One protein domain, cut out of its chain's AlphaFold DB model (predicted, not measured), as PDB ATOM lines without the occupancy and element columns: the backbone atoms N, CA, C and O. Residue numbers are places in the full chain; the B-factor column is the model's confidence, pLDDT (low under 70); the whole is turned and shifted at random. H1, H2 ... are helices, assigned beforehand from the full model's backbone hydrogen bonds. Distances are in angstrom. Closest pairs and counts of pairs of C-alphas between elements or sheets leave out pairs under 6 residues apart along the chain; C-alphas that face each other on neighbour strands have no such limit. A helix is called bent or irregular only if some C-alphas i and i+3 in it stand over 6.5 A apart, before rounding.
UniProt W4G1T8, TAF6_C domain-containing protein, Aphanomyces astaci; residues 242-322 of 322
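What this domain is: This is residues 242 to 322 of the 322 residues of the protein "TAF6_C domain-containing protein" of Aphanomyces astaci (UniProt W4G1T8). One long helix, H1, makes the longest axis; the kinked helix H2 packs across its later part, at residues 264 to 272. Short H3 is near H2, and residues 308 to 313 stick out. The printed part has 81 residues with three named helices, H1 to H3 in order, and no named strand: all helix. It is loose, with a radius of gyration of the C-alphas of 15.3 A, spanning 49 by 30 by 17 A.

Where its parts are: Find C-alpha 250 at (-28.194, -104.146, -110.774); H1 runs from there to residue 274, 36.4 A. H2, residues 285 to 306, spans 19.8 A; it is irregular, C-alphas 297 and 300 being 9.5 A apart, with a kink of 121 degrees near residue 300. H3, residues 317 to 320, spans 5.4 A to C-alpha 320 at (-18.562, -82.695, -79.149).

How they stand to each other: Look at Gly 268 and Tyr 305, the closest C-alphas where H1 and H2 touch, 5.1 A. Their tilt is steep, 65 degrees by H2's rough line, opposite ways. H2 and H3 are close but not clearly touching: Thr 303 and Tyr 317, their closest C-alphas, are 6.5 A apart. H1 and H3 are apart. Each O i to N i+4 pair is within hydrogen-bond range in H1, 11 of 18 in H2; H3 is too short for one.

The domain as a whole: The farthest C-alphas, Pro 248 and His 280, are 48.9 A apart. The printed part has no cut; both links are short. Confidence is under 70 at residues 276 to 282 and 306 to 322.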
ATOM      1  N   VAL A 242     -18.120-100.900-108.112       90.56
ATOM      2  CA  VAL A 242     -19.265-101.815-108.214       90.56
ATOM      3  C   VAL A 242     -20.578-101.063-108.047       90.56
ATOM      4  O   VAL A 242     -21.527-101.379-108.760       90.56
ATOM      5  N   MET A 243     -20.632-100.078-107.147       90.19
ATOM      6  CA  MET A 243     -21.817 -99.257-106.870       90.19
ATOM      7  C   MET A 243     -22.113 -98.241-107.981       90.19
ATOM      8  O   MET A 243     -23.271 -97.833-108.145       90.19
ATOM      9  N   SER A 244     -21.086 -97.868-108.754       89.94
ATOM     10  CA  SER A 244     -21.175 -96.915-109.859       89.94
ATOM     11  C   SER A 244     -22.367 -97.205-110.783       89.94
ATOM     12  O   SER A 244     -22.611 -98.360-111.149       89.94
ATOM     13  N   PRO A 245     -23.102 -96.169-111.236       86.00
ATOM     14  CA  PRO A 245     -24.199 -96.333-112.190       86.00
ATOM     15  C   PRO A 245     -23.752 -96.917-113.536       86.00
ATOM     16  O   PRO A 245     -24.593 -97.363-114.309       86.00
ATOM     17  N   GLN A 246     -22.443 -96.938-113.803       85.75
ATOM     18  CA  GLN A 246     -21.843 -97.541-114.991       85.75
ATOM     19  C   GLN A 246     -21.866 -99.077-114.958       85.75
ATOM     20  O   GLN A 246     -21.733 -99.705-116.006       85.75
ATOM     21  N   ASN A 247     -22.040 -99.696-113.785       86.75
ATOM     22  CA  ASN A 247     -22.132-101.146-113.670       86.75
ATOM     23  C   ASN A 247     -23.523-101.640-114.139       86.75
ATOM     24  O   ASN A 247     -24.536-101.268-113.535       86.75
ATOM     25  N   PRO A 248     -23.601-102.499-115.177       88.81
ATOM     26  CA  PRO A 248     -24.873-103.021-115.680       88.81
ATOM     27  C   PRO A 248     -25.541-104.027-114.725       88.81
ATOM     28  O   PRO A 248     -26.746-104.258-114.823       88.81
ATOM     29  N   ASN A 249     -24.794-104.621-113.786       89.44
ATOM     30  CA  ASN A 249     -25.315-105.624-112.858       89.44
ATOM     31  C   ASN A 249     -26.046-104.969-111.677       89.44
ATOM     32  O   ASN A 249     -25.458-104.724-110.622       89.44
ATOM     33  N   LEU A 250     -27.356-104.739-111.826       88.81
ATOM     34  CA  LEU A 250     -28.194-104.146-110.774       88.81
ATOM     35  C   LEU A 250     -28.144-104.930-109.451       88.81
ATOM     36  O   LEU A 250     -28.078-104.325-108.387       88.81
ATOM     37  N   VAL A 251     -28.129-106.265-109.512       89.06
ATOM     38  CA  VAL A 251     -28.075-107.123-108.316       89.06
ATOM     39  C   VAL A 251     -26.801-106.863-107.512       89.06
ATOM     40  O   VAL A 251     -26.879-106.571-106.326       89.06
ATOM     41  N   GLN A 252     -25.635-106.863-108.164       89.12
ATOM     42  CA  GLN A 252     -24.357-106.595-107.492       89.12
ATOM     43  C   GLN A 252     -24.295-105.181-106.909       89.12
ATOM     44  O   GLN A 252     -23.725-104.985-105.840       89.12
ATOM     45  N   ARG A 253     -24.905-104.199-107.587       91.12
ATOM     46  CA  ARG A 253     -25.030-102.832-107.066       91.12
ATOM     47  C   ARG A 253     -25.843-102.798-105.775       91.12
ATOM     48  O   ARG A 253     -25.398-102.196-104.805       91.12
ATOM     49  N   LEU A 254     -27.003-103.456-105.750       90.56
ATOM     50  CA  LEU A 254     -27.848-103.532-104.555       90.56
ATOM     51  C   LEU A 254     -27.150-104.278-103.413       90.56
ATOM     52  O   LEU A 254     -27.155-103.801-102.284       90.56
ATOM     53  N   GLU A 255     -26.497-105.405-103.695       91.75
ATOM     54  CA  GLU A 255     -25.731-106.152-102.691       91.75
ATOM     55  C   GLU A 255     -24.588-105.316-102.095       91.75
ATOM     56  O   GLU A 255     -24.387-105.324-100.880       91.75
ATOM     57  N   ALA A 256     -23.864-104.560-102.928       92.81
ATOM     58  CA  ALA A 256     -22.824-103.642-102.470       92.81
ATOM     59  C   ALA A 256     -23.404-102.533-101.577       92.81
ATOM     60  O   ALA A 256     -22.859-102.277-100.506       92.81
ATOM     61  N   LEU A 257     -24.541-101.938-101.955       92.50
ATOM     62  CA  LEU A 257     -25.235-100.941-101.132       92.50
ATOM     63  C   LEU A 257     -25.690-101.520 -99.783       92.50
ATOM     64  O   LEU A 257     -25.534-100.863 -98.756       92.50
ATOM     65  N   HIS A 258     -26.187-102.760 -99.752       92.81
ATOM     66  CA  HIS A 258     -26.517-103.436 -98.496       92.81
ATOM     67  C   HIS A 258     -25.287-103.632 -97.599       92.81
ATOM     68  O   HIS A 258     -25.396-103.450 -96.386       92.81
ATOM     69  N   CYS A 259     -24.124-103.966 -98.173       94.50
ATOM     70  CA  CYS A 259     -22.854-104.037 -97.443       94.50
ATOM     71  C   CYS A 259     -22.436-102.680 -96.862       94.50
ATOM     72  O   CYS A 259     -21.994-102.633 -95.717       94.50
ATOM     73  N   VAL A 260     -22.582-101.587 -97.616       94.06
ATOM     74  CA  VAL A 260     -22.281-100.238 -97.108       94.06
ATOM     75  C   VAL A 260     -23.234 -99.864 -95.976       94.06
ATOM     76  O   VAL A 260     -22.774 -99.532 -94.889       94.06
ATOM     77  N   GLY A 261     -24.544-100.032 -96.168       93.06
ATOM     78  CA  GLY A 261     -25.536 -99.665 -95.155       93.06
ATOM     79  C   GLY A 261     -25.386-100.436 -93.838       93.06
ATOM     80  O   GLY A 261     -25.612 -99.880 -92.766       93.06
ATOM     81  N   ILE A 262     -24.964-101.709 -93.871       94.31
ATOM     82  CA  ILE A 262     -24.679-102.439 -92.626       94.31
ATOM     83  C   ILE A 262     -23.367-101.994 -91.967       94.31
ATOM     84  O   ILE A 262     -23.289-102.004 -90.740       94.31
ATOM     85  N   LEU A 263     -22.354-101.593 -92.742       94.25
ATOM     86  CA  LEU A 263     -21.116-101.029 -92.195       94.25
ATOM     87  C   LEU A 263     -21.374 -99.677 -91.526       94.25
ATOM     88  O   LEU A 263     -20.887 -99.458 -90.421       94.25
ATOM     89  N   GLU A 264     -22.193 -98.825 -92.142       92.69
ATOM     90  CA  GLU A 264     -22.675 -97.573 -91.547       92.69
ATOM     91  C   GLU A 264     -23.439 -97.848 -90.249       92.69
ATOM     92  O   GLU A 264     -23.136 -97.265 -89.210       92.69
ATOM     93  N   GLN A 265     -24.373 -98.808 -90.265       92.00
ATOM     94  CA  GLN A 265     -25.101 -99.209 -89.062       92.00
ATOM     95  C   GLN A 265     -24.147 -99.721 -87.968       92.00
ATOM     96  O   GLN A 265     -24.359 -99.435 -86.790       92.00
ATOM     97  N   ALA A 266     -23.113-100.480 -88.334       92.25
ATOM     98  CA  ALA A 266     -22.127-101.007 -87.399       92.25
ATOM     99  C   ALA A 266     -21.265 -99.899 -86.779       92.25
ATOM    100  O   ALA A 266     -21.101 -99.864 -85.558       92.25
ATOM    101  N   ALA A 267     -20.779 -98.969 -87.602       91.62
ATOM    102  CA  ALA A 267     -20.038 -97.792 -87.167       91.62
ATOM    103  C   ALA A 267     -20.891 -96.901 -86.250       91.62
ATOM    104  O   ALA A 267     -20.460 -96.544 -85.156       91.62
ATOM    105  N   GLY A 268     -22.136 -96.622 -86.641       89.50
ATOM    106  CA  GLY A 268     -23.077 -95.841 -85.845       89.50
ATOM    107  C   GLY A 268     -23.404 -96.493 -84.498       89.50
ATOM    108  O   GLY A 268     -23.381 -95.828 -83.463       89.50
ATOM    109  N   GLN A 269     -23.641 -97.809 -84.476       88.62
ATOM    110  CA  GLN A 269     -23.861 -98.544 -83.225       88.62
ATOM    111  C   GLN A 269     -22.629 -98.520 -82.316       88.62
ATOM    112  O   GLN A 269     -22.788 -98.302 -81.116       88.62
ATOM    113  N   TYR A 270     -21.424 -98.688 -82.867       89.69
ATOM    114  CA  TYR A 270     -20.177 -98.562 -82.111       89.69
ATOM    115  C   TYR A 270     -20.048 -97.167 -81.484       89.69
ATOM    116  O   TYR A 270     -19.917 -97.050 -80.268       89.69
ATOM    117  N   LEU A 271     -20.206 -96.102 -82.275       86.19
ATOM    118  CA  LEU A 271     -20.128 -94.728 -81.774       86.19
ATOM    119  C   LEU A 271     -21.174 -94.444 -80.692       86.19
ATOM    120  O   LEU A 271     -20.825 -93.899 -79.651       86.19
ATOM    121  N   SER A 272     -22.423 -94.879 -80.871       84.56
ATOM    122  CA  SER A 272     -23.482 -94.673 -79.870       84.56
ATOM    123  C   SER A 272     -23.201 -95.351 -78.518       84.56
ATOM    124  O   SER A 272     -23.679 -94.897 -77.480       84.56
ATOM    125  N   GLN A 273     -22.427 -96.442 -78.510       83.12
ATOM    126  CA  GLN A 273     -22.051 -97.146 -77.281       83.12
ATOM    127  C   GLN A 273     -20.911 -96.441 -76.541       83.12
ATOM    128  O   GLN A 273     -20.890 -96.469 -75.311       83.12
ATOM    129  N   HIS A 274     -19.994 -95.813 -77.280       77.50
ATOM    130  CA  HIS A 274     -18.803 -95.157 -76.741       77.50
ATOM    131  C   HIS A 274     -19.000 -93.654 -76.465       77.50
ATOM    132  O   HIS A 274     -18.352 -93.110 -75.574       77.50
ATOM    133  N   ILE A 275     -19.922 -92.993 -77.170       72.81
ATOM    134  CA  ILE A 275     -20.285 -91.579 -77.005       72.81
ATOM    135  C   ILE A 275     -21.640 -91.514 -76.286       72.81
ATOM    136  O   ILE A 275     -22.681 -91.274 -76.895       72.81
ATOM    137  N   GLN A 276     -21.655 -91.772 -74.976       62.94
ATOM    138  CA  GLN A 276     -22.845 -91.528 -74.154       62.94
ATOM    139  C   GLN A 276     -22.796 -90.113 -73.560       62.94
ATOM    140  O   GLN A 276     -21.807 -89.765 -72.904       62.94
ATOM    141  N   PRO A 277     -23.848 -89.288 -73.725       53.28
ATOM    142  CA  PRO A 277     -23.875 -87.942 -73.167       53.28
ATOM    143  C   PRO A 277     -23.792 -88.001 -71.634       53.28
ATOM    144  O   PRO A 277     -24.688 -88.521 -70.971       53.28
ATOM    145  N   GLY A 278     -22.701 -87.472 -71.071       53.69
ATOM    146  CA  GLY A 278     -22.479 -87.366 -69.623       53.69
ATOM    147  C   GLY A 278     -21.478 -88.360 -69.019       53.69
ATOM    148  O   GLY A 278     -21.183 -88.252 -67.829       53.69
ATOM    149  N   GLN A 279     -20.913 -89.286 -69.800       52.34
ATOM    150  CA  GLN A 279     -19.778 -90.108 -69.366       52.34
ATOM    151  C   GLN A 279     -18.492 -89.629 -70.046       52.34
ATOM    152  O   GLN A 279     -18.250 -89.927 -71.211       52.34
ATOM    153  N   HIS A 280     -17.624 -88.936 -69.304       47.91
ATOM    154  CA  HIS A 280     -16.219 -88.780 -69.691       47.91
ATOM    155  C   HIS A 280     -15.494 -90.113 -69.464       47.91
ATOM    156  O   HIS A 280     -14.723 -90.270 -68.517       47.91
ATOM    157  N   ALA A 281     -15.798 -91.116 -70.288       56.31
ATOM    158  CA  ALA A 281     -14.986 -92.317 -70.344       56.31
ATOM    159  C   ALA A 281     -13.621 -91.926 -70.926       56.31
ATOM    160  O   ALA A 281     -13.547 -91.292 -71.977       56.31
ATOM    161  N   THR A 282     -12.532 -92.288 -70.251       61.38
ATOM    162  CA  THR A 282     -11.196 -92.231 -70.850       61.38
ATOM    163  C   THR A 282     -11.169 -93.225 -72.008       61.38
ATOM    164  O   THR A 282     -11.008 -94.426 -71.785       61.38
ATOM    165  N   LEU A 283     -11.405 -92.737 -73.227       71.19
ATOM    166  CA  LEU A 283     -11.351 -93.550 -74.437       71.19
ATOM    167  C   LEU A 283      -9.931 -94.107 -74.599       71.19
ATOM    168  O   LEU A 283      -8.944 -93.398 -74.383       71.19
ATOM    169  N   SER A 284      -9.819 -95.390 -74.945       78.88
ATOM    170  CA  SER A 284      -8.524 -95.974 -75.286       78.88
ATOM    171  C   SER A 284      -7.979 -95.304 -76.550       78.88
ATOM    172  O   SER A 284      -8.730 -94.803 -77.389       78.88
ATOM    173  N   ARG A 285      -6.655 -95.315 -76.715       79.94
ATOM    174  CA  ARG A 285      -6.025 -94.817 -77.945       79.94
ATOM    175  C   ARG A 285      -6.530 -95.559 -79.190       79.94
ATOM    176  O   ARG A 285      -6.777 -94.931 -80.206       79.94
ATOM    177  N   GLU A 286      -6.733 -96.868 -79.072       79.69
ATOM    178  CA  GLU A 286      -7.256 -97.738 -80.137       79.69
ATOM    179  C   GLU A 286      -8.684 -97.342 -80.552       79.69
ATOM    180  O   GLU A 286      -8.987 -97.258 -81.746       79.69
ATOM    181  N   CYS A 287      -9.525 -96.978 -79.579       79.44
ATOM    182  CA  CYS A 287     -10.867 -96.459 -79.824       79.44
ATOM    183  C   CYS A 287     -10.817 -95.113 -80.562       79.44
ATOM    184  O   CYS A 287     -11.577 -94.909 -81.504       79.44
ATOM    185  N   LEU A 288      -9.916 -94.201 -80.177       82.00
ATOM    186  CA  LEU A 288      -9.753 -92.909 -80.857       82.00
ATOM    187  C   LEU A 288      -9.271 -93.081 -82.304       82.00
ATOM    188  O   LEU A 288      -9.846 -92.487 -83.216       82.00
ATOM    189  N   ASP A 289      -8.267 -93.930 -82.528       84.06
ATOM    190  CA  ASP A 289      -7.757 -94.238 -83.868       84.06
ATOM    191  C   ASP A 289      -8.875 -94.830 -84.749       84.06
ATOM    192  O   ASP A 289      -9.064 -94.425 -85.898       84.06
ATOM    193  N   THR A 290      -9.683 -95.728 -84.181       85.31
ATOM    194  CA  THR A 290     -10.862 -96.304 -84.837       85.31
ATOM    195  C   THR A 290     -11.903 -95.239 -85.179       85.31
ATOM    196  O   THR A 290     -12.408 -95.210 -86.302       85.31
ATOM    197  N   MET A 291     -12.210 -94.330 -84.252       83.56
ATOM    198  CA  MET A 291     -13.155 -93.235 -84.484       83.56
ATOM    199  C   MET A 291     -12.694 -92.296 -85.602       83.56
ATOM    200  O   MET A 291     -13.521 -91.889 -86.414       83.56
ATOM    201  N   HIS A 292     -11.396 -91.997 -85.692       84.69
ATOM    202  CA  HIS A 292     -10.836 -91.216 -86.797       84.69
ATOM    203  C   HIS A 292     -10.972 -91.927 -88.146       84.69
ATOM    204  O   HIS A 292     -11.306 -91.285 -89.141       84.69
ATOM    205  N   VAL A 293     -10.750 -93.246 -88.196       86.50
ATOM    206  CA  VAL A 293     -10.975 -94.035 -89.419       86.50
ATOM    207  C   VAL A 293     -12.447 -93.990 -89.825       86.50
ATOM    208  O   VAL A 293     -12.744 -93.795 -91.001       86.50
ATOM    209  N   LEU A 294     -13.370 -94.146 -88.874       87.06
ATOM    210  CA  LEU A 294     -14.807 -94.114 -89.149       87.06
ATOM    211  C   LEU A 294     -15.280 -92.735 -89.621       87.06
ATOM    212  O   LEU A 294     -16.051 -92.668 -90.575       87.06
ATOM    213  N   ASP A 295     -14.783 -91.658 -89.015       83.00
ATOM    214  CA  ASP A 295     -15.080 -90.282 -89.427       83.00
ATOM    215  C   ASP A 295     -14.566 -89.996 -90.844       83.00
ATOM    216  O   ASP A 295     -15.309 -89.522 -91.699       83.00
ATOM    217  N   ALA A 296     -13.325 -90.390 -91.145       85.25
ATOM    218  CA  ALA A 296     -12.735 -90.203 -92.472       85.25
ATOM    219  C   ALA A 296     -13.492 -90.954 -93.580       85.25
ATOM    220  O   ALA A 296     -13.445 -90.559 -94.745       85.25
ATOM    221  N   VAL A 297     -14.151 -92.058 -93.229       86.00
ATOM    222  CA  VAL A 297     -14.846 -92.932 -94.174       86.00
ATOM    223  C   VAL A 297     -16.320 -92.561 -94.339       86.00
ATOM    224  O   VAL A 297     -16.818 -92.534 -95.462       86.00
ATOM    225  N   PHE A 298     -17.026 -92.337 -93.234       85.88
ATOM    226  CA  PHE A 298     -18.482 -92.181 -93.210       85.88
ATOM    227  C   PHE A 298     -18.921 -90.743 -92.900       85.88
ATOM    228  O   PHE A 298     -20.016 -90.347 -93.307       85.88
ATOM    229  N   GLY A 299     -18.088 -89.956 -92.212       83.31
ATOM    230  CA  GLY A 299     -18.318 -88.547 -91.888       83.31
ATOM    231  C   GLY A 299     -19.723 -88.257 -91.358       83.31
ATOM    232  O   GLY A 299     -20.192 -88.864 -90.393       83.31
ATOM    233  N   GLU A 300     -20.427 -87.353 -92.042       79.00
ATOM    234  CA  GLU A 300     -21.761 -86.866 -91.666       79.00
ATOM    235  C   GLU A 300     -22.852 -87.954 -91.637       79.00
ATOM    236  O   GLU A 300     -23.885 -87.772 -90.988       79.00
ATOM    237  N   THR A 301     -22.647 -89.105 -92.289       81.75
ATOM    238  CA  THR A 301     -23.632 -90.206 -92.265       81.75
ATOM    239  C   THR A 301     -23.788 -90.829 -90.875       81.75
ATOM    240  O   THR A 301     -24.823 -91.432 -90.583       81.75
ATOM    241  N   LEU A 302     -22.804 -90.646 -89.985       82.25
ATOM    242  CA  LEU A 302     -22.837 -91.163 -88.615       82.25
ATOM    243  C   LEU A 302     -23.502 -90.203 -87.617       82.25
ATOM    244  O   LEU A 302     -23.881 -90.630 -86.525       82.25
ATOM    245  N   THR A 303     -23.724 -88.939 -87.990       76.19
ATOM    246  CA  THR A 303     -24.345 -87.903 -87.142       76.19
ATOM    247  C   THR A 303     -25.682 -88.331 -86.506       76.19
ATOM    248  O   THR A 303     -25.858 -88.103 -85.302       76.19
ATOM    249  N   PRO A 304     -26.609 -89.017 -87.215       80.31
ATOM    250  CA  PRO A 304     -27.875 -89.474 -86.629       80.31
ATOM    251  C   PRO A 304     -27.715 -90.449 -85.453       80.31
ATOM    252  O   PRO A 304     -28.607 -90.548 -84.612       80.31
ATOM    253  N   TYR A 305     -26.594 -91.173 -85.377       74.25
ATOM    254  CA  TYR A 305     -26.334 -92.155 -84.321       74.25
ATOM    255  C   TYR A 305     -25.787 -91.530 -83.031       74.25
ATOM    256  O   TYR A 305     -25.803 -92.184 -81.989       74.25
ATOM    257  N   ILE A 306     -25.322 -90.280 -83.089       68.19
ATOM    258  CA  ILE A 306     -24.643 -89.593 -81.981       68.19
ATOM    259  C   ILE A 306     -25.539 -88.520 -81.352       68.19
ATOM    260  O   ILE A 306     -25.525 -88.332 -80.136       68.19
ATOM    261  N   CYS A 307     -26.373 -87.848 -82.150       60.72
ATOM    262  CA  CYS A 307     -27.264 -86.786 -81.677       60.72
ATOM    263  C   CYS A 307     -28.734 -87.044 -82.046       60.72
ATOM    264  O   CYS A 307     -29.260 -86.394 -82.945       60.72
ATOM    265  N   PRO A 308     -29.468 -87.907 -81.321       53.22
ATOM    266  CA  PRO A 308     -30.912 -88.030 -81.519       53.22
ATOM    267  C   PRO A 308     -31.721 -86.799 -81.044       53.22
ATOM    268  O   PRO A 308     -32.935 -86.781 -81.227       53.22
ATOM    269  N   SER A 309     -31.099 -85.775 -80.432       47.03
ATOM    270  CA  SER A 309     -31.805 -84.651 -79.781       47.03
ATOM    271  C   SER A 309     -31.406 -83.227 -80.206       47.03
ATOM    272  O   SER A 309     -31.910 -82.278 -79.610       47.03
ATOM    273  N   LEU A 310     -30.543 -83.031 -81.206       44.03
ATOM    274  CA  LEU A 310     -30.203 -81.692 -81.713       44.03
ATOM    275  C   LEU A 310     -30.537 -81.612 -83.199       44.03
ATOM    276  O   LEU A 310     -29.845 -82.181 -84.035       44.03
ATOM    277  N   GLY A 311     -31.630 -80.914 -83.512       40.69
ATOM    278  CA  GLY A 311     -31.943 -80.536 -84.882       40.69
ATOM    279  C   GLY A 311     -30.843 -79.649 -85.469       40.69
ATOM    280  O   GLY A 311     -30.387 -78.718 -84.811       40.69
ATOM    281  N   ASP A 312     -30.446 -79.964 -86.700       43.22
ATOM    282  CA  ASP A 312     -29.830 -79.091 -87.712       43.22
ATOM    283  C   ASP A 312     -28.614 -78.209 -87.345       43.22
ATOM    284  O   ASP A 312     -28.260 -77.329 -88.128       43.22
ATOM    285  N   GLN A 313     -27.927 -78.410 -86.211       43.00
ATOM    286  CA  GLN A 313     -26.816 -77.524 -85.800       43.00
ATOM    287  C   GLN A 313     -25.484 -78.194 -85.415       43.00
ATOM    288  O   GLN A 313     -24.646 -77.538 -84.803       43.00
ATOM    289  N   ALA A 314     -25.224 -79.448 -85.792       42.16
ATOM    290  CA  ALA A 314     -23.902 -80.056 -85.587       42.16
ATOM    291  C   ALA A 314     -23.228 -80.346 -86.935       42.16
ATOM    292  O   ALA A 314     -23.671 -81.226 -87.667       42.16
ATOM    293  N   THR A 315     -22.176 -79.591 -87.265       48.34
ATOM    294  CA  THR A 315     -21.400 -79.760 -88.506       48.34
ATOM    295  C   THR A 315     -20.439 -80.947 -88.457       48.34
ATOM    296  O   THR A 315     -20.192 -81.540 -89.497       48.34
ATOM    297  N   THR A 316     -19.972 -81.358 -87.273       49.88
ATOM    298  CA  THR A 316     -19.185 -82.591 -87.084       49.88
ATOM    299  C   THR A 316     -19.293 -83.042 -85.626       49.88
ATOM    300  O   THR A 316     -19.146 -82.232 -84.715       49.88
ATOM    301  N   TYR A 317     -19.522 -84.331 -85.360       55.12
ATOM    302  CA  TYR A 317     -19.611 -84.850 -83.984       55.12
ATOM    303  C   TYR A 317     -18.270 -84.858 -83.234       55.12
ATOM    304  O   TYR A 317     -18.256 -84.943 -82.009       55.12
ATOM    305  N   MET A 318     -17.150 -84.752 -83.957       50.59
ATOM    306  CA  MET A 318     -15.809 -84.599 -83.384       50.59
ATOM    307  C   MET A 318     -15.706 -83.354 -82.489       50.59
ATOM    308  O   MET A 318     -15.018 -83.407 -81.473       50.59
ATOM    309  N   ASP A 319     -16.449 -82.283 -82.789       48.94
ATOM    310  CA  ASP A 319     -16.465 -81.058 -81.972       48.94
ATOM    311  C   ASP A 319     -17.177 -81.246 -80.616       48.94
ATOM    312  O   ASP A 319     -17.079 -80.389 -79.744       48.94
ATOM    313  N   LEU A 320     -17.887 -82.365 -80.413       47.75
ATOM    314  CA  LEU A 320     -18.562 -82.695 -79.149       47.75
ATOM    315  C   LEU A 320     -17.691 -83.538 -78.204       47.75
ATOM    316  O   LEU A 320     -18.073 -83.754 -77.053       47.75
ATOM    317  N   THR A 321     -16.554 -84.048 -78.685       47.00
ATOM    318  CA  THR A 321     -15.667 -84.959 -77.940       47.00
ATOM    319  C   THR A 321     -14.357 -84.322 -77.465       47.00
ATOM    320  O   THR A 321     -13.567 -85.014 -76.821       47.00
ATOM    321  N   TRP A 322     -14.146 -83.026 -77.729       40.94
ATOM    322  CA  TRP A 322     -12.987 -82.247 -77.270       40.94
ATOM    323  C   TRP A 322     -13.401 -81.083 -76.369       40.94
ATOM    324  O   TRP A 322     -14.314 -80.322 -76.750       40.94
TER     325      TRP A 322